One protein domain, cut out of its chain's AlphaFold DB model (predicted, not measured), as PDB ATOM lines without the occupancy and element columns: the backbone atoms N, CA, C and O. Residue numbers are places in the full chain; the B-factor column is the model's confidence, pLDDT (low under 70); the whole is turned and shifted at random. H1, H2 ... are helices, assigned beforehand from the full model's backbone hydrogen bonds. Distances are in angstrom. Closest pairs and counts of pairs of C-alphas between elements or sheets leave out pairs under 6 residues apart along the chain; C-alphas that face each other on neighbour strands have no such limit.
ATOM      1  N   THR A 375      16.733  51.092  -6.065       95.94
ATOM      2  CA  THR A 375      17.191  49.841  -5.433       95.94
ATOM      3  C   THR A 375      17.194  48.694  -6.442       95.94
ATOM      4  O   THR A 375      16.471  48.764  -7.443       95.94
ATOM      5  N   PRO A 376      17.977  47.621  -6.232       95.94
ATOM      6  CA  PRO A 376      17.723  46.361  -6.923       95.94
ATOM      7  C   PRO A 376      16.353  45.807  -6.505       95.94
ATOM      8  O   PRO A 376      15.895  46.071  -5.387       95.94
ATOM      9  N   SER A 377      15.703  45.047  -7.384       94.12
ATOM     10  CA  SER A 377      14.466  44.331  -7.056       94.12
ATOM     11  C   SER A 377      14.693  43.298  -5.955       94.12
ATOM     12  O   SER A 377      15.547  42.419  -6.073       94.12
ATOM     13  N   LEU A 378      13.876  43.360  -4.901       91.94
ATOM     14  CA  LEU A 378      13.869  42.357  -3.839       91.94
ATOM     15  C   LEU A 378      13.531  40.951  -4.362       91.94
ATOM     16  O   LEU A 378      14.074  39.980  -3.846       91.94
ATOM     17  N   ALA A 379      12.684  40.830  -5.391       88.25
ATOM     18  CA  ALA A 379      12.379  39.538  -6.009       88.25
ATOM     19  C   ALA A 379      13.628  38.931  -6.670       88.25
ATOM     20  O   ALA A 379      13.931  37.758  -6.458       88.25
ATOM     21  N   ILE A 380      14.419  39.763  -7.358       93.81
ATOM     22  CA  ILE A 380      15.692  39.342  -7.955       93.81
ATOM     23  C   ILE A 380      16.700  38.979  -6.860       93.81
ATOM     24  O   ILE A 380      17.351  37.944  -6.960       93.81
ATOM     25  N   ILE A 381      16.811  39.785  -5.795       94.62
ATOM     26  CA  ILE A 381      17.685  39.471  -4.651       94.62
ATOM     27  C   ILE A 381      17.320  38.106  -4.062       94.62
ATOM     28  O   ILE A 381      18.204  37.282  -3.853       94.62
ATOM     29  N   GLN A 382      16.033  37.852  -3.826       89.69
ATOM     30  CA  GLN A 382      15.567  36.580  -3.283       89.69
ATOM     31  C   GLN A 382      15.897  35.417  -4.228       89.69
ATOM     32  O   GLN A 382      16.472  34.428  -3.787       89.69
ATOM     33  N   SER A 383      15.649  35.575  -5.533       89.56
ATOM     34  CA  SER A 383      16.005  34.565  -6.537       89.56
ATOM     35  C   SER A 383      17.502  34.236  -6.546       89.56
ATOM     36  O   SER A 383      17.854  33.086  -6.785       89.56
ATOM     37  N   LEU A 384      18.382  35.210  -6.298       94.00
ATOM     38  CA  LEU A 384      19.827  34.979  -6.203       94.00
ATOM     39  C   LEU A 384      20.242  34.319  -4.883       94.00
ATOM     40  O   LEU A 384      21.213  33.570  -4.850       94.00
ATOM     41  N   LEU A 385      19.538  34.615  -3.787       92.75
ATOM     42  CA  LEU A 385      19.778  33.979  -2.491       92.75
ATOM     43  C   LEU A 385      19.326  32.513  -2.478       92.75
ATOM     44  O   LEU A 385      19.917  31.715  -1.750       92.75
ATOM     45  N   ASP A 386      18.317  32.169  -3.278       88.25
ATOM     46  CA  ASP A 386      17.809  30.802  -3.433       88.25
ATOM     47  C   ASP A 386      18.619  29.974  -4.455       88.25
ATOM     48  O   ASP A 386      18.543  28.745  -4.454       88.25
ATOM     49  N   ASP A 387      19.429  30.622  -5.298       90.44
ATOM     50  CA  ASP A 387      20.344  29.964  -6.235       90.44
ATOM     51  C   ASP A 387      21.678  29.628  -5.547       90.44
ATOM     52  O   ASP A 387      22.474  30.512  -5.223       90.44
ATOM     53  N   GLU A 388      21.957  28.333  -5.357       95.06
ATOM     54  CA  GLU A 388      23.185  27.839  -4.714       95.06
ATOM     55  C   GLU A 388      24.477  28.369  -5.364       95.06
ATOM     56  O   GLU A 388      25.503  28.494  -4.689       95.06
ATOM     57  N   THR A 389      24.445  28.698  -6.660       96.75
ATOM     58  CA  THR A 389      25.607  29.215  -7.394       96.75
ATOM     59  C   THR A 389      25.840  30.710  -7.167       96.75
ATOM     60  O   THR A 389      26.989  31.154  -7.190       96.75
ATOM     61  N   GLU A 390      24.786  31.480  -6.881       97.44
ATOM     62  CA  GLU A 390      24.835  32.939  -6.707       97.44
ATOM     63  C   GLU A 390      24.781  33.382  -5.236       97.44
ATOM     64  O   GLU A 390      25.193  34.502  -4.907       97.44
ATOM     65  N   GLN A 391      24.321  32.512  -4.334       96.38
ATOM     66  CA  GLN A 391      24.025  32.843  -2.941       96.38
ATOM     67  C   GLN A 391      25.214  33.484  -2.213       96.38
ATOM     68  O   GLN A 391      25.082  34.556  -1.619       96.38
ATOM     69  N   VAL A 392      26.399  32.866  -2.271       98.06
ATOM     70  CA  VAL A 392      27.596  33.357  -1.558       98.06
ATOM     71  C   VAL A 392      28.034  34.726  -2.085       98.06
ATOM     72  O   VAL A 392      28.321  35.633  -1.303       98.06
ATOM     73  N   ASN A 393      28.050  34.884  -3.410       98.12
ATOM     74  CA  ASN A 393      28.402  36.133  -4.082       98.12
ATOM     75  C   ASN A 393      27.423  37.264  -3.713       98.12
ATOM     76  O   ASN A 393      27.836  38.386  -3.413       98.12
ATOM     77  N   THR A 394      26.130  36.947  -3.659       97.94
ATOM     78  CA  THR A 394      25.068  37.891  -3.292       97.94
ATOM     79  C   THR A 394      25.175  38.319  -1.828       97.94
ATOM     80  O   THR A 394      25.184  39.516  -1.541       97.94
ATOM     81  N   ILE A 395      25.344  37.371  -0.896       98.12
ATOM     82  CA  ILE A 395      25.519  37.661   0.540       98.12
ATOM     83  C   ILE A 395      26.732  38.569   0.774       98.12
ATOM     84  O   ILE A 395      26.654  39.514   1.565       98.12
ATOM     85  N   GLN A 396      27.845  38.321   0.079       98.31
ATOM     86  CA  GLN A 396      29.048  39.141   0.200       98.31
ATOM     87  C   GLN A 396      28.798  40.592  -0.236       98.31
ATOM     88  O   GLN A 396      29.211  41.517   0.466       98.31
ATOM     89  N   GLN A 397      28.113  40.801  -1.363       98.31
ATOM     90  CA  GLN A 397      27.799  42.141  -1.870       98.31
ATOM     91  C   GLN A 397      26.805  42.888  -0.972       98.31
ATOM     92  O   GLN A 397      27.025  44.062  -0.681       98.31
ATOM     93  N   LEU A 398      25.763  42.211  -0.476       97.94
ATOM     94  CA  LEU A 398      24.800  42.798   0.463       97.94
ATOM     95  C   LEU A 398      25.479  43.209   1.775       97.94
ATOM     96  O   LEU A 398      25.333  44.345   2.216       97.94
ATOM     97  N   THR A 399      26.309  42.332   2.345       97.50
ATOM     98  CA  THR A 399      27.057  42.627   3.579       97.50
ATOM     99  C   THR A 399      28.011  43.811   3.385       97.50
ATOM    100  O   THR A 399      28.107  44.679   4.249       97.50
ATOM    101  N   ALA A 400      28.699  43.886   2.238       97.19
ATOM    102  CA  ALA A 400      29.571  45.016   1.904       97.19
ATOM    103  C   ALA A 400      28.800  46.339   1.745       97.19
ATOM    104  O   ALA A 400      29.358  47.407   1.993       97.19
ATOM    105  N   ALA A 401      27.522  46.262   1.368       95.69
ATOM    106  CA  ALA A 401      26.593  47.384   1.311       95.69
ATOM    107  C   ALA A 401      25.887  47.680   2.649       95.69
ATOM    108  O   ALA A 401      25.011  48.537   2.678       95.69
ATOM    109  N   ASN A 402      26.276  47.013   3.746       95.75
ATOM    110  CA  ASN A 402      25.646  47.117   5.068       95.75
ATOM    111  C   ASN A 402      24.196  46.593   5.135       95.75
ATOM    112  O   ASN A 402      23.491  46.883   6.091       95.75
ATOM    113  N   VAL A 403      23.772  45.782   4.165       95.69
ATOM    114  CA  VAL A 403      22.431  45.186   4.144       95.69
ATOM    115  C   VAL A 403      22.421  43.864   4.912       95.69
ATOM    116  O   VAL A 403      23.126  42.915   4.550       95.69
ATOM    117  N   ASP A 404      21.574  43.762   5.935       93.62
ATOM    118  CA  ASP A 404      21.297  42.506   6.634       93.62
ATOM    119  C   ASP A 404      20.304  41.652   5.833       93.62
ATOM    120  O   ASP A 404      19.078  41.752   5.958       93.62
ATOM    121  N   TYR A 405      20.846  40.753   5.010       91.12
ATOM    122  CA  TYR A 405      20.051  39.869   4.160       91.12
ATOM    123  C   TYR A 405      19.081  38.964   4.945       91.12
ATOM    124  O   TYR A 405      18.068  38.531   4.394       91.12
ATOM    125  N   THR A 406      19.325  38.694   6.234       89.75
ATOM    126  CA  THR A 406      18.438  37.838   7.044       89.75
ATOM    127  C   THR A 406      17.100  38.520   7.340       89.75
ATOM    128  O   THR A 406      16.054  37.863   7.442       89.75
ATOM    129  N   LYS A 407      17.102  39.856   7.392       86.94
ATOM    130  CA  LYS A 407      15.913  40.686   7.606       86.94
ATOM    131  C   LYS A 407      15.046  40.829   6.360       86.94
ATOM    132  O   LYS A 407      13.837  41.040   6.499       86.94
ATOM    133  N   LEU A 408      15.614  40.634   5.167       85.12
ATOM    134  CA  LEU A 408      14.889  40.685   3.887       85.12
ATOM    135  C   LEU A 408      13.795  39.614   3.778       85.12
ATOM    136  O   LEU A 408      12.864  39.735   2.986       85.12
ATOM    137  N   SER A 409      13.843  38.614   4.656       73.94
ATOM    138  CA  SER A 409      12.784  37.631   4.806       73.94
ATOM    139  C   SER A 409      11.501  38.201   5.417       73.94
ATOM    140  O   SER A 409      10.489  37.523   5.370       73.94
ATOM    141  N   SER A 410      11.450  39.400   6.009       73.44
ATOM    142  CA  SER A 410      10.245  39.920   6.685       73.44
ATOM    143  C   SER A 410       9.881  41.331   6.234       73.44
ATOM    144  O   SER A 410      10.756  42.142   5.970       73.44
ATOM    145  N   THR A 411       8.590  41.670   6.215       70.25
ATOM    146  CA  THR A 411       8.127  43.021   5.851       70.25
ATOM    147  C   THR A 411       8.761  44.118   6.714       70.25
ATOM    148  O   THR A 411       9.172  45.150   6.194       70.25
ATOM    149  N   ALA A 412       8.881  43.886   8.027       74.44
ATOM    150  CA  ALA A 412       9.513  44.835   8.943       74.44
ATOM    151  C   ALA A 412      11.024  44.970   8.696       74.44
ATOM    152  O   ALA A 412      11.557  46.069   8.785       74.44
ATOM    153  N   GLY A 413      11.695  43.871   8.352       81.12
ATOM    154  CA  GLY A 413      13.114  43.886   8.023       81.12
ATOM    155  C   GLY A 413      13.406  44.541   6.672       81.12
ATOM    156  O   GLY A 413      14.268  45.399   6.592       81.12
ATOM    157  N   VAL A 414      12.626  44.247   5.628       81.50
ATOM    158  CA  VAL A 414      12.733  44.932   4.324       81.50
ATOM    159  C   VAL A 414      12.578  46.443   4.480       81.50
ATOM    160  O   VAL A 414      13.306  47.211   3.866       81.50
ATOM    161  N   ALA A 415      11.641  46.877   5.321       78.44
ATOM    162  CA  ALA A 415      11.459  48.283   5.650       78.44
ATOM    163  C   ALA A 415      12.706  48.943   6.266       78.44
ATOM    164  O   ALA A 415      12.972  50.110   5.983       78.44
ATOM    165  N   GLU A 416      13.423  48.211   7.117       83.62
ATOM    166  CA  GLU A 416      14.649  48.659   7.780       83.62
ATOM    167  C   GLU A 416      15.830  48.719   6.807       83.62
ATOM    168  O   GLU A 416      16.593  49.677   6.837       83.62
ATOM    169  N   GLU A 417      15.928  47.739   5.907       90.06
ATOM    170  CA  GLU A 417      17.054  47.573   4.980       90.06
ATOM    171  C   GLU A 417      16.878  48.336   3.652       90.06
ATOM    172  O   GLU A 417      17.839  48.537   2.910       90.06
ATOM    173  N   LEU A 418      15.662  48.799   3.330       89.19
ATOM    174  CA  LEU A 418      15.373  49.535   2.092       89.19
ATOM    175  C   LEU A 418      16.305  50.745   1.861       89.19
ATOM    176  O   LEU A 418      16.759  50.901   0.727       89.19
ATOM    177  N   PRO A 419      16.621  51.593   2.864       90.75
ATOM    178  CA  PRO A 419      17.597  52.671   2.705       90.75
ATOM    179  C   PRO A 419      18.996  52.203   2.293       90.75
ATOM    180  O   PRO A 419      19.630  52.860   1.470       90.75
ATOM    181  N   ASP A 420      19.467  51.079   2.834       93.25
ATOM    182  CA  ASP A 420      20.813  50.556   2.567       93.25
ATOM    183  C   ASP A 420      20.884  49.847   1.203       93.25
ATOM    184  O   ASP A 420      21.928  49.833   0.550       93.25
ATOM    185  N   LEU A 421      19.743  49.372   0.692       94.75
ATOM    186  CA  LEU A 421      19.597  48.902  -0.688       94.75
ATOM    187  C   LEU A 421      19.641  50.032  -1.735       94.75
ATOM    188  O   LEU A 421      19.779  49.750  -2.931       94.75
ATOM    189  N   MET A 422      19.506  51.305  -1.345       95.81
ATOM    190  CA  MET A 422      19.516  52.416  -2.301       95.81
ATOM    191  C   MET A 422      20.915  52.674  -2.863       95.81
ATOM    192  O   MET A 422      21.889  52.881  -2.140       95.81
ATOM    193  N   GLY A 423      20.998  52.731  -4.192       96.19
ATOM    194  CA  GLY A 423      22.212  53.101  -4.911       96.19
ATOM    195  C   GLY A 423      23.214  51.975  -5.130       96.19
ATOM    196  O   GLY A 423      24.290  52.234  -5.677       96.19
ATOM    197  N   ILE A 424      22.876  50.746  -4.733       96.06
ATOM    198  CA  ILE A 424      23.744  49.580  -4.907       96.06
ATOM    199  C   ILE A 424      23.506  48.904  -6.261       96.06
ATOM    200  O   ILE A 424      22.413  48.958  -6.841       96.06
ATOM    201  N   THR A 425      24.530  48.207  -6.746       97.12
ATOM    202  CA  THR A 425      24.463  47.326  -7.919       97.12
ATOM    203  C   THR A 425      24.957  45.954  -7.520       97.12
ATOM    204  O   THR A 425      26.041  45.840  -6.958       97.12
ATOM    205  N   LEU A 426      24.160  44.935  -7.835       97.69
ATOM    206  CA  LEU A 426      24.536  43.544  -7.649       97.69
ATOM    207  C   LEU A 426      24.997  42.961  -8.982       97.69
ATOM    208  O   LEU A 426      24.336  43.154 -10.009       97.69
ATOM    209  N   THR A 427      26.118  42.252  -8.963       98.19
ATOM    210  CA  THR A 427      26.640  41.507 -10.112       98.19
ATOM    211  C   THR A 427      26.594  40.013  -9.845       98.19
ATOM    212  O   THR A 427      26.935  39.581  -8.746       98.19
ATOM    213  N   LYS A 428      26.217  39.227 -10.848       97.94
ATOM    214  CA  LYS A 428      26.262  37.762 -10.814       97.94
ATOM    215  C   LYS A 428      27.700  37.245 -10.836       97.94
ATOM    216  O   LYS A 428      28.628  38.008 -11.122       97.94
ATOM    217  N   VAL A 429      27.898  35.952 -10.577       97.88
ATOM    218  CA  VAL A 429      29.231  35.316 -10.616       97.88
ATOM    219  C   VAL A 429      29.889  35.455 -11.996       97.88
ATOM    220  O   VAL A 429      31.111  35.573 -12.093       97.88
ATOM    221  N   ASP A 430      29.093  35.509 -13.066       97.00
ATOM    222  CA  ASP A 430      29.569  35.730 -14.438       97.00
ATOM    223  C   ASP A 430      29.954  37.194 -14.756       97.00
ATOM    224  O   ASP A 430      30.437  37.486 -15.853       97.00
ATOM    225  N   GLY A 431      29.766  38.114 -13.804       97.00
ATOM    226  CA  GLY A 431      30.066  39.542 -13.925       97.00
ATOM    227  C   GLY A 431      28.947  40.389 -14.538       97.00
ATOM    228  O   GLY A 431      29.089  41.612 -14.614       97.00
ATOM    229  N   SER A 432      27.833  39.791 -14.964       97.81
ATOM    230  CA  SER A 432      26.671  40.537 -15.452       97.81
ATOM    231  C   SER A 432      25.931  41.246 -14.312       97.81
ATOM    232  O   SER A 432      25.944  40.805 -13.164       97.81
ATOM    233  N   VAL A 433      25.274  42.371 -14.610       97.50
ATOM    234  CA  VAL A 433      24.418  43.069 -13.636       97.50
ATOM    235  C   VAL A 433      23.145  42.253 -13.418       97.50
ATOM    236  O   VAL A 433      22.479  41.888 -14.385       97.50
ATOM    237  N   ALA A 434      22.793  41.995 -12.159       96.62
ATOM    238  CA  ALA A 434      21.650  41.155 -11.808       96.62
ATOM    239  C   ALA A 434      20.290  41.789 -12.146       96.62
ATOM    240  O   ALA A 434      19.397  41.096 -12.620       96.62
ATOM    241  N   ASP A 435      20.156  43.099 -11.925       96.94
ATOM    242  CA  ASP A 435      18.950  43.887 -12.210       96.94
ATOM    243  C   ASP A 435      19.311  45.101 -13.089       96.94
ATOM    244  O   ASP A 435      19.514  46.214 -12.583       96.94
ATOM    245  N   PRO A 436      19.504  44.892 -14.405       95.88
ATOM    246  CA  PRO A 436      19.886  45.964 -15.318       95.88
ATOM    247  C   PRO A 436      18.708  46.869 -15.695       95.88
ATOM    248  O   PRO A 436      18.935  47.989 -16.139       95.88
ATOM    249  N   GLN A 437      17.467  46.393 -15.554       93.50
ATOM    250  CA  GLN A 437      16.270  47.119 -15.982       93.50
ATOM    251  C   GLN A 437      15.738  48.071 -14.913       93.50
ATOM    252  O   GLN A 437      15.087  49.051 -15.268       93.50
ATOM    253  N   ARG A 438      15.989  47.788 -13.624       96.31
ATOM    254  CA  ARG A 438      15.573  48.637 -12.497       96.31
ATOM    255  C   ARG A 438      14.088  48.993 -12.564       96.31
ATOM    256  O   ARG A 438      13.712  50.152 -12.425       96.31
TER     257      ARG A 438
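Overview. This is residues 375 to 438 of the 615 residues of the protein "Putative lipase" of Vibrio maritimus (UniProt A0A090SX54). Two helices, H2 and H1, make a V that closes where H1 ends and H2 begins, and a short third helix, H3, is set off from both of them. From H3 a long stretch with no named element, residues 418 to 438, runs off to Asp 430 at the other end of the longest axis, then folds back and ends near the first printed residue. The printed part has 64 residues, with three named helices in the order H1, H2, H3 and no named strand; the class is all helix, though just 26 residues are in named elements. The whole is compact, with a radius of gyration of the C-alphas of 10.7 A and spans of 32 by 22 by 20 A.

Along the chain. H2, the longest helix, holds residues 391 to 400 and measures 14.2 A from C-alpha 391 at (24.025, 32.843, -2.941) to C-alpha 400. H1, residues 378 to 386, begins with C-alpha 378 at (13.869, 42.357, -3.839) and measures 12.2 A. H3, residues 411 to 417, measures 10.1 A and ends with C-alpha 417 at (17.054, 47.573, 4.980).

Arrangement. H2 touches H1, and their closest C-alphas, those of Leu 385 and Gln 391, are 4.4 A apart. The two run opposite ways at a steep tilt of 52 degrees. H3 is apart from H1 and from H2. In H1, H2 and H3 every O i to N i+4 pair is within hydrogen-bond range.

Size, cuts and confidence. The two C-alphas farthest apart, those of Ala 412 and Asp 430, are 32.1 A apart, while those of Thr 375 and Arg 438, the first and last printed, are 7.3 A apart. The link from H1 to H2 is tight, and that from H2 to H3, 10 residues, is short. The printed part has no cut. Its mean pLDDT is 92.5, and no printed residue is under 70.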